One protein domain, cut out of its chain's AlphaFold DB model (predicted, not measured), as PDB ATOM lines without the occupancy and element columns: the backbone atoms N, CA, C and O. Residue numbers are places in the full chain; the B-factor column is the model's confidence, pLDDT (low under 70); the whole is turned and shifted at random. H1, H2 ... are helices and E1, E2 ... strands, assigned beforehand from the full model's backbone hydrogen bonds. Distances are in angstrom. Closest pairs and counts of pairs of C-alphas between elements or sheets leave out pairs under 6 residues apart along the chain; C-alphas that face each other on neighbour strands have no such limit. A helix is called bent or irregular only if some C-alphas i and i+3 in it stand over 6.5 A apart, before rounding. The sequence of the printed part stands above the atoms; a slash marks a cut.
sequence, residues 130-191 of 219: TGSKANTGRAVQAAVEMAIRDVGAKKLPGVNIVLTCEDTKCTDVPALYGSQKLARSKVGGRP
ATOM      1  N   THR A 130      41.204  38.141  10.388       94.88
ATOM      2  CA  THR A 130      40.329  38.923   9.514       94.88
ATOM      3  C   THR A 130      41.122  39.651   8.421       94.88
ATOM      4  O   THR A 130      42.350  39.730   8.456       94.88
ATOM      5  N   GLY A 131      40.412  40.156   7.409       92.25
ATOM      6  CA  GLY A 131      41.003  40.865   6.271       92.25
ATOM      7  C   GLY A 131      41.394  39.950   5.106       92.25
ATOM      8  O   GLY A 131      40.955  38.803   5.013       92.25
ATOM      9  N   SER A 132      42.220  40.471   4.197       90.56
ATOM     10  CA  SER A 132      42.601  39.805   2.942       90.56
ATOM     11  C   SER A 132      43.430  38.530   3.138       90.56
ATOM     12  O   SER A 132      43.383  37.644   2.291       90.56
ATOM     13  N   LYS A 133      44.135  38.391   4.271       92.31
ATOM     14  CA  LYS A 133      44.961  37.209   4.600       92.31
ATOM     15  C   LYS A 133      44.353  36.314   5.686       92.31
ATOM     16  O   LYS A 133      45.055  35.490   6.272       92.31
ATOM     17  N   ALA A 134      43.042  36.429   5.924       94.81
ATOM     18  CA  ALA A 134      42.329  35.634   6.929       94.81
ATOM     19  C   ALA A 134      42.453  34.117   6.703       94.81
ATOM     20  O   ALA A 134      42.531  33.350   7.662       94.81
ATOM     21  N   ASN A 135      42.488  33.673   5.441       95.00
ATOM     22  CA  ASN A 135      42.621  32.252   5.118       95.00
ATOM     23  C   ASN A 135      43.978  31.698   5.590       95.00
ATOM     24  O   ASN A 135      44.037  30.674   6.267       95.00
ATOM     25  N   THR A 136      45.060  32.438   5.330       93.94
ATOM     26  CA  THR A 136      46.409  32.085   5.789       93.94
ATOM     27  C   THR A 136      46.497  32.080   7.312       93.94
ATOM     28  O   THR A 136      47.020  31.129   7.885       93.94
ATOM     29  N   GLY A 137      45.946  33.091   7.994       94.06
ATOM     30  CA  GLY A 137      45.972  33.131   9.459       94.06
ATOM     31  C   GLY A 137      45.204  31.978  10.109       94.06
ATOM     32  O   GLY A 137      45.696  31.388  11.069       94.06
ATOM     33  N   ARG A 138      44.053  31.583   9.547       95.50
ATOM     34  CA  ARG A 138      43.295  30.403  10.005       95.50
ATOM     35  C   ARG A 138      44.046  29.097   9.760       95.50
ATOM     36  O   ARG A 138      44.032  28.229  10.628       95.50
ATOM     37  N   ALA A 139      44.727  28.968   8.621       94.50
ATOM     38  CA  ALA A 139      45.565  27.806   8.337       94.50
ATOM     39  C   ALA A 139      46.723  27.689   9.342       94.50
ATOM     40  O   ALA A 139      46.966  26.609   9.877       94.50
ATOM     41  N   VAL A 140      47.385  28.806   9.667       94.94
ATOM     42  CA  VAL A 140      48.451  28.843  10.681       94.94
ATOM     43  C   VAL A 140      47.908  28.501  12.068       94.94
ATOM     44  O   VAL A 140      48.515  27.696  12.771       94.94
ATOM     45  N   GLN A 141      46.756  29.050  12.462       94.94
ATOM     46  CA  GLN A 141      46.125  28.713  13.739       94.94
ATOM     47  C   GLN A 141      45.834  27.206  13.837       94.94
ATOM     48  O   GLN A 141      46.221  26.571  14.818       94.94
ATOM     49  N   ALA A 142      45.227  26.620  12.803       96.38
ATOM     50  CA  ALA A 142      44.943  25.189  12.761       96.38
ATOM     51  C   ALA A 142      46.225  24.340  12.824       96.38
ATOM     52  O   ALA A 142      46.270  23.344  13.546       96.38
ATOM     53  N   ALA A 143      47.286  24.751  12.123       95.56
ATOM     54  CA  ALA A 143      48.577  24.070  12.160       95.56
ATOM     55  C   ALA A 143      49.196  24.088  13.569       95.56
ATOM     56  O   ALA A 143      49.675  23.059  14.043       95.56
ATOM     57  N   VAL A 144      49.134  25.226  14.269       95.62
ATOM     58  CA  VAL A 144      49.621  25.344  15.653       95.62
ATOM     59  C   VAL A 144      48.787  24.484  16.602       95.62
ATOM     60  O   VAL A 144      49.346  23.780  17.440       95.62
ATOM     61  N   GLU A 145      47.463  24.475  16.456       95.31
ATOM     62  CA  GLU A 145      46.583  23.629  17.268       95.31
ATOM     63  C   GLU A 145      46.830  22.130  17.050       95.31
ATOM     64  O   GLU A 145      46.738  21.352  18.003       95.31
ATOM     65  N   MET A 146      47.143  21.702  15.823       94.94
ATOM     66  CA  MET A 146      47.544  20.316  15.551       94.94
ATOM     67  C   MET A 146      48.919  20.006  16.150       94.94
ATOM     68  O   MET A 146      49.066  19.014  16.857       94.94
ATOM     69  N   ALA A 147      49.900  20.897  15.978       93.44
ATOM     70  CA  ALA A 147      51.234  20.720  16.548       93.44
ATOM     71  C   ALA A 147      51.206  20.615  18.083       93.44
ATOM     72  O   ALA A 147      51.912  19.789  18.664       93.44
ATOM     73  N   ILE A 148      50.362  21.407  18.755       94.25
ATOM     74  CA  ILE A 148      50.170  21.331  20.209       94.25
ATOM     75  C   ILE A 148      49.592  19.971  20.612       94.25
ATOM     76  O   ILE A 148      50.051  19.393  21.596       94.25
ATOM     77  N   ARG A 149      48.629  19.433  19.857       93.69
ATOM     78  CA  ARG A 149      48.054  18.106  20.130       93.69
ATOM     79  C   ARG A 149      49.093  16.993  19.968       93.69
ATOM     80  O   ARG A 149      49.214  16.149  20.854       93.69
ATOM     81  N   ASP A 150      49.890  17.041  18.905       93.81
ATOM     82  CA  ASP A 150      50.847  15.979  18.575       93.81
ATOM     83  C   ASP A 150      52.104  15.998  19.453       93.81
ATOM     84  O   ASP A 150      52.607  14.949  19.873       93.81
ATOM     85  N   VAL A 151      52.635  17.193  19.731       92.44
ATOM     86  CA  VAL A 151      53.876  17.377  20.498       92.44
ATOM     87  C   VAL A 151      53.588  17.509  21.989       92.44
ATOM     88  O   VAL A 151      54.342  16.966  22.800       92.44
ATOM     89  N   GLY A 152      52.500  18.184  22.366       88.25
ATOM     90  CA  GLY A 152      52.141  18.436  23.761       88.25
ATOM     91  C   GLY A 152      51.957  17.144  24.547       88.25
ATOM     92  O   GLY A 152      52.555  16.992  25.611       88.25
ATOM     93  N   ALA A 153      51.254  16.162  23.974       86.56
ATOM     94  CA  ALA A 153      51.058  14.858  24.607       86.56
ATOM     95  C   ALA A 153      52.378  14.098  24.845       86.56
ATOM     96  O   ALA A 153      52.526  13.412  25.853       86.56
ATOM     97  N   LYS A 154      53.352  14.235  23.934       91.56
ATOM     98  CA  LYS A 154      54.632  13.508  23.991       91.56
ATOM     99  C   LYS A 154      55.674  14.195  24.870       91.56
ATOM    100  O   LYS A 154      56.500  13.522  25.479       91.56
ATOM    101  N   LYS A 155      55.695  15.531  24.883       88.88
ATOM    102  CA  LYS A 155      56.764  16.323  25.513       88.88
ATOM    103  C   LYS A 155      56.374  16.918  26.862       88.88
ATOM    104  O   LYS A 155      57.266  17.174  27.662       88.88
ATOM    105  N   LEU A 156      55.086  17.153  27.110       88.44
ATOM    106  CA  LEU A 156      54.595  17.875  28.287       88.44
ATOM    107  C   LEU A 156      53.379  17.163  28.915       88.44
ATOM    108  O   LEU A 156      52.282  17.729  28.955       88.44
ATOM    109  N   PRO A 157      53.530  15.922  29.415       88.62
ATOM    110  CA  PRO A 157      52.427  15.225  30.067       88.62
ATOM    111  C   PRO A 157      51.971  15.980  31.328       88.62
ATOM    112  O   PRO A 157      52.775  16.323  32.192       88.62
ATOM    113  N   GLY A 158      50.663  16.229  31.444       87.31
ATOM    114  CA  GLY A 158      50.057  16.865  32.622       87.31
ATOM    115  C   GLY A 158      50.109  18.398  32.662       87.31
ATOM    116  O   GLY A 158      49.711  18.980  33.673       87.31
ATOM    117  N   VAL A 159      50.561  19.051  31.588       89.38
ATOM    118  CA  VAL A 159      50.516  20.514  31.419       89.38
ATOM    119  C   VAL A 159      49.294  20.883  30.580       89.38
ATOM    120  O   VAL A 159      49.090  20.323  29.504       89.38
ATOM    121  N   ASN A 160      48.484  21.839  31.044       88.44
ATOM    122  CA  ASN A 160      47.377  22.368  30.246       88.44
ATOM    123  C   ASN A 160      47.902  23.478  29.328       88.44
ATOM    124  O   ASN A 160      48.366  24.507  29.819       88.44
ATOM    125  N   ILE A 161      47.865  23.276  28.012       91.44
ATOM    126  CA  ILE A 161      48.365  24.254  27.041       91.44
ATOM    127  C   ILE A 161      47.197  25.127  26.573       91.44
ATOM    128  O   ILE A 161      46.284  24.640  25.913       91.44
ATOM    129  N   VAL A 162      47.242  26.423  26.886       91.31
ATOM    130  CA  VAL A 162      46.222  27.401  26.483       91.31
ATOM    131  C   VAL A 162      46.785  28.287  25.378       91.31
ATOM    132  O   VAL A 162      47.680  29.102  25.608       91.31
ATOM    133  N   LEU A 163      46.258  28.126  24.165       92.56
ATOM    134  CA  LEU A 163      46.595  28.965  23.019       92.56
ATOM    135  C   LEU A 163      45.716  30.224  23.025       92.56
ATOM    136  O   LEU A 163      44.493  30.134  23.023       92.56
ATOM    137  N   THR A 164      46.335  31.401  23.033       94.50
ATOM    138  CA  THR A 164      45.659  32.698  22.892       94.50
ATOM    139  C   THR A 164      46.131  33.358  21.607       94.50
ATOM    140  O   THR A 164      47.310  33.687  21.481       94.50
ATOM    141  N   CYS A 165      45.219  33.554  20.661       94.06
ATOM    142  CA  CYS A 165      45.519  34.190  19.385       94.06
ATOM    143  C   CYS A 165      44.867  35.573  19.304       94.06
ATOM    144  O   CYS A 165      43.672  35.709  19.557       94.06
ATOM    145  N   GLU A 166      45.651  36.589  18.953       95.00
ATOM    146  CA  GLU A 166      45.178  37.958  18.731       95.00
ATOM    147  C   GLU A 166      45.169  38.266  17.228       95.00
ATOM    148  O   GLU A 166      46.118  37.938  16.507       95.00
ATOM    149  N   ASP A 167      44.098  38.912  16.765       95.00
ATOM    150  CA  ASP A 167      43.921  39.278  15.360       95.00
ATOM    151  C   ASP A 167      44.676  40.566  15.015       95.00
ATOM    152  O   ASP A 167      44.400  41.636  15.563       95.00
ATOM    153  N   THR A 168      45.597  40.484  14.058       92.75
ATOM    154  CA  THR A 168      46.344  41.654  13.571       92.75
ATOM    155  C   THR A 168      45.597  42.481  12.537       92.75
ATOM    156  O   THR A 168      46.026  43.599  12.240       92.75
ATOM    157  N   LYS A 169      44.528  41.946  11.929       91.81
ATOM    158  CA  LYS A 169      43.837  42.557  10.778       91.81
ATOM    159  C   LYS A 169      44.780  42.961   9.632       91.81
ATOM    160  O   LYS A 169      44.456  43.859   8.860       91.81
ATOM    161  N   CYS A 170      45.974  42.369   9.560       87.06
ATOM    162  CA  CYS A 170      47.062  42.792   8.674       87.06
ATOM    163  C   CYS A 170      47.481  44.272   8.786       87.06
ATOM    164  O   CYS A 170      47.921  44.859   7.800       87.06
ATOM    165  N   THR A 171      47.368  44.881   9.968       89.81
ATOM    166  CA  THR A 171      47.747  46.286  10.197       89.81
ATOM    167  C   THR A 171      48.747  46.407  11.346       89.81
ATOM    168  O   THR A 171      48.696  45.639  12.310       89.81
ATOM    169  N   ASP A 172      49.667  47.371  11.256       88.19
ATOM    170  CA  ASP A 172      50.792  47.478  12.198       88.19
ATOM    171  C   ASP A 172      50.341  47.852  13.617       88.19
ATOM    172  O   ASP A 172      50.849  47.313  14.601       88.19
ATOM    173  N   VAL A 173      49.342  48.734  13.745       92.00
ATOM    174  CA  VAL A 173      48.874  49.223  15.055       92.00
ATOM    175  C   VAL A 173      48.226  48.103  15.890       92.00
ATOM    176  O   VAL A 173      48.652  47.907  17.032       92.00
ATOM    177  N   PRO A 174      47.270  47.304  15.372       89.44
ATOM    178  CA  PRO A 174      46.742  46.148  16.096       89.44
ATOM    179  C   PRO A 174      47.781  45.055  16.340       89.44
ATOM    180  O   PRO A 174      47.750  44.432  17.398       89.44
ATOM    181  N   ALA A 175      48.732  44.844  15.422       88.81
ATOM    182  CA  ALA A 175      49.815  43.886  15.639       88.81
ATOM    183  C   ALA A 175      50.710  44.288  16.824       88.81
ATOM    184  O   ALA A 175      51.052  43.453  17.667       88.81
ATOM    185  N   LEU A 176      51.041  45.576  16.935       91.31
ATOM    186  CA  LEU A 176      51.845  46.113  18.029       91.31
ATOM    187  C   LEU A 176      51.074  46.119  19.358       91.31
ATOM    188  O   LEU A 176      51.637  45.801  20.405       91.31
ATOM    189  N   TYR A 177      49.769  46.404  19.332       91.94
ATOM    190  CA  TYR A 177      48.924  46.290  20.523       91.94
ATOM    191  C   TYR A 177      48.779  44.830  20.985       91.94
ATOM    192  O   TYR A 177      48.893  44.542  22.177       91.94
ATOM    193  N   GLY A 178      48.597  43.899  20.044       89.50
ATOM    194  CA  GLY A 178      48.517  42.464  20.312       89.50
ATOM    195  C   GLY A 178      49.797  41.915  20.944       89.50
ATOM    196  O   GLY A 178      49.730  41.208  21.950       89.50
ATOM    197  N   SER A 179      50.972  42.304  20.435       87.69
ATOM    198  CA  SER A 179      52.255  41.882  21.016       87.69
ATOM    199  C   SER A 179      52.467  42.430  22.429       87.69
ATOM    200  O   SER A 179      52.863  41.680  23.324       87.69
ATOM    201  N   GLN A 180      52.114  43.696  22.683       91.38
ATOM    202  CA  GLN A 180      52.159  44.267  24.032       91.38
ATOM    203  C   GLN A 180      51.181  43.578  24.992       91.38
ATOM    204  O   GLN A 180      51.527  43.317  26.147       91.38
ATOM    205  N   LYS A 181      49.967  43.257  24.531       89.81
ATOM    206  CA  LYS A 181      48.956  42.553  25.329       89.81
ATOM    207  C   LYS A 181      49.431  41.151  25.710       89.81
ATOM    208  O   LYS A 181      49.351  40.785  26.885       89.81
ATOM    209  N   LEU A 182      49.997  40.394  24.768       87.44
ATOM    210  CA  LEU A 182      50.557  39.065  25.034       87.44
ATOM    211  C   LEU A 182      51.758  39.122  25.989       87.44
ATOM    212  O   LEU A 182      51.819  38.332  26.933       87.44
ATOM    213  N   ALA A 183      52.647  40.106  25.822       85.25
ATOM    214  CA  ALA A 183      53.783  40.315  26.721       85.25
ATOM    215  C   ALA A 183      53.339  40.603  28.169       85.25
ATOM    216  O   ALA A 183      53.927  40.090  29.121       85.25
ATOM    217  N   ARG A 184      52.257  41.374  28.353       85.38
ATOM    218  CA  ARG A 184      51.677  41.653  29.682       85.38
ATOM    219  C   ARG A 184      50.969  40.445  30.292       85.38
ATOM    220  O   ARG A 184      50.960  40.290  31.509       85.38
ATOM    221  N   SER A 185      50.407  39.577  29.456       75.38
ATOM    222  CA  SER A 185      49.586  38.434  29.871       75.38
ATOM    223  C   SER A 185      50.399  37.254  30.432       75.38
ATOM    224  O   SER A 185      49.829  36.197  30.699       75.38
ATOM    225  N   LYS A 186      51.722  37.414  30.627       70.75
ATOM    226  CA  LYS A 186      52.663  36.350  31.041       70.75
ATOM    227  C   LYS A 186      52.562  35.093  30.167       70.75
ATOM    228  O   LYS A 186      52.756  33.972  30.634       70.75
ATOM    229  N   VAL A 187      52.251  35.282  28.891       62.47
ATOM    230  CA  VAL A 187      52.287  34.214  27.898       62.47
ATOM    231  C   VAL A 187      53.760  33.894  27.628       62.47
ATOM    232  O   VAL A 187      54.522  34.789  27.280       62.47
ATOM    233  N   GLY A 188      54.188  32.653  27.872       56.78
ATOM    234  CA  GLY A 188      55.614  32.281  27.909       56.78
ATOM    235  C   GLY A 188      56.247  32.327  29.305       56.78
ATOM    236  O   GLY A 188      57.392  32.744  29.465       56.78
ATOM    237  N   GLY A 189      55.486  31.933  30.329       51.03
ATOM    238  CA  GLY A 189      55.909  31.962  31.725       51.03
ATOM    239  C   GLY A 189      57.295  31.353  31.970       51.03
ATOM    240  O   GLY A 189      57.497  30.153  31.820       51.03
ATOM    241  N   ARG A 190      58.215  32.178  32.480       40.84
ATOM    242  CA  ARG A 190      59.173  31.727  33.493       40.84
ATOM    243  C   ARG A 190      58.462  31.804  34.848       40.84
ATOM    244  O   ARG A 190      58.209  32.914  35.329       40.84
ATOM    245  N   PRO A 191      58.113  30.675  35.482       46.28
ATOM    246  CA  PRO A 191      57.727  30.682  36.879       46.28
ATOM    247  C   PRO A 191      59.001  30.870  37.712       46.28
ATOM    248  O   PRO A 191      59.797  29.953  37.866       46.28
TER     249      PRO A 191
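This is residues 130 to 191 of the 219 residues of an uncharacterized protein of Monoraphidium neglectum (UniProt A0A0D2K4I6). The chain folds back and forth in a loose, flat zigzag of three rods: helix H1 runs one way, strand E1 returns between the two helices and a little off to one face, and the shorter helix H2 turns back again on the other side of E1. The two helices stay apart, and a tail of residues 185 to 191 follows H2. The printed part has 62 residues, with two named helices and one named strand in the order H1, E1, H2; by the residues in named elements it is mostly helix. The whole is loose, with a radius of gyration of the C-alphas of 13.8 A, and the C-alphas span 37 by 28 by 10 A.

After residues 130 to 133, H1 takes residues 134 to 155, Ala 134 to Lys 155. Its first C-alpha is at (42.329, 35.634, 6.929), and it measures 30.4 A from first to last C-alpha. E1 takes residues 160 to 167, Asn 160 to Asp 167, and measures 22.8 A; its C-alpha 160 is at (47.377, 22.368, 30.246). H2 takes residues 172 to 184, Asp 172 to Arg 184, measures 18.5 A, and has its last C-alpha at (51.677, 41.653, 29.682).

H1 has a kink of 25 degrees near residue 149. It is neither bent nor irregular, but only just: C-alphas 150 and 153 are 6.1 A apart. H1 and E1 have 4 pairs of C-alphas within 8 A; the closest C-alphas are those of Ile 148 and Ile 161, 7.6 A apart, and the centres are 10.6 A apart. E1 and H2 also have 4 such pairs; the closest C-alphas are those of Glu 166 and Gly 178, 5.8 A apart, with the centres 13.9 A apart. H1 and H2 are apart, with no C-alpha of the one within 8 A of the other. E1 pairs with no named strand. Every O i to N i+4 pair in H2 is within hydrogen-bond range, and in H1 16 of 18 are.

The two C-alphas farthest apart are those of Ser 132 and Pro 191, 38.3 A; the first and last printed C-alphas, of Thr 130 and Pro 191, are 33.5 A apart. The printed part, residues 130 to 191 of a full chain of 219, has no cut. The links from H1 to E1 and from E1 to H2 are tight, with 4 residues each. The mean pLDDT of the printed part is 87.9, and the model's confidence is low, under 70, at residues 187 to 191.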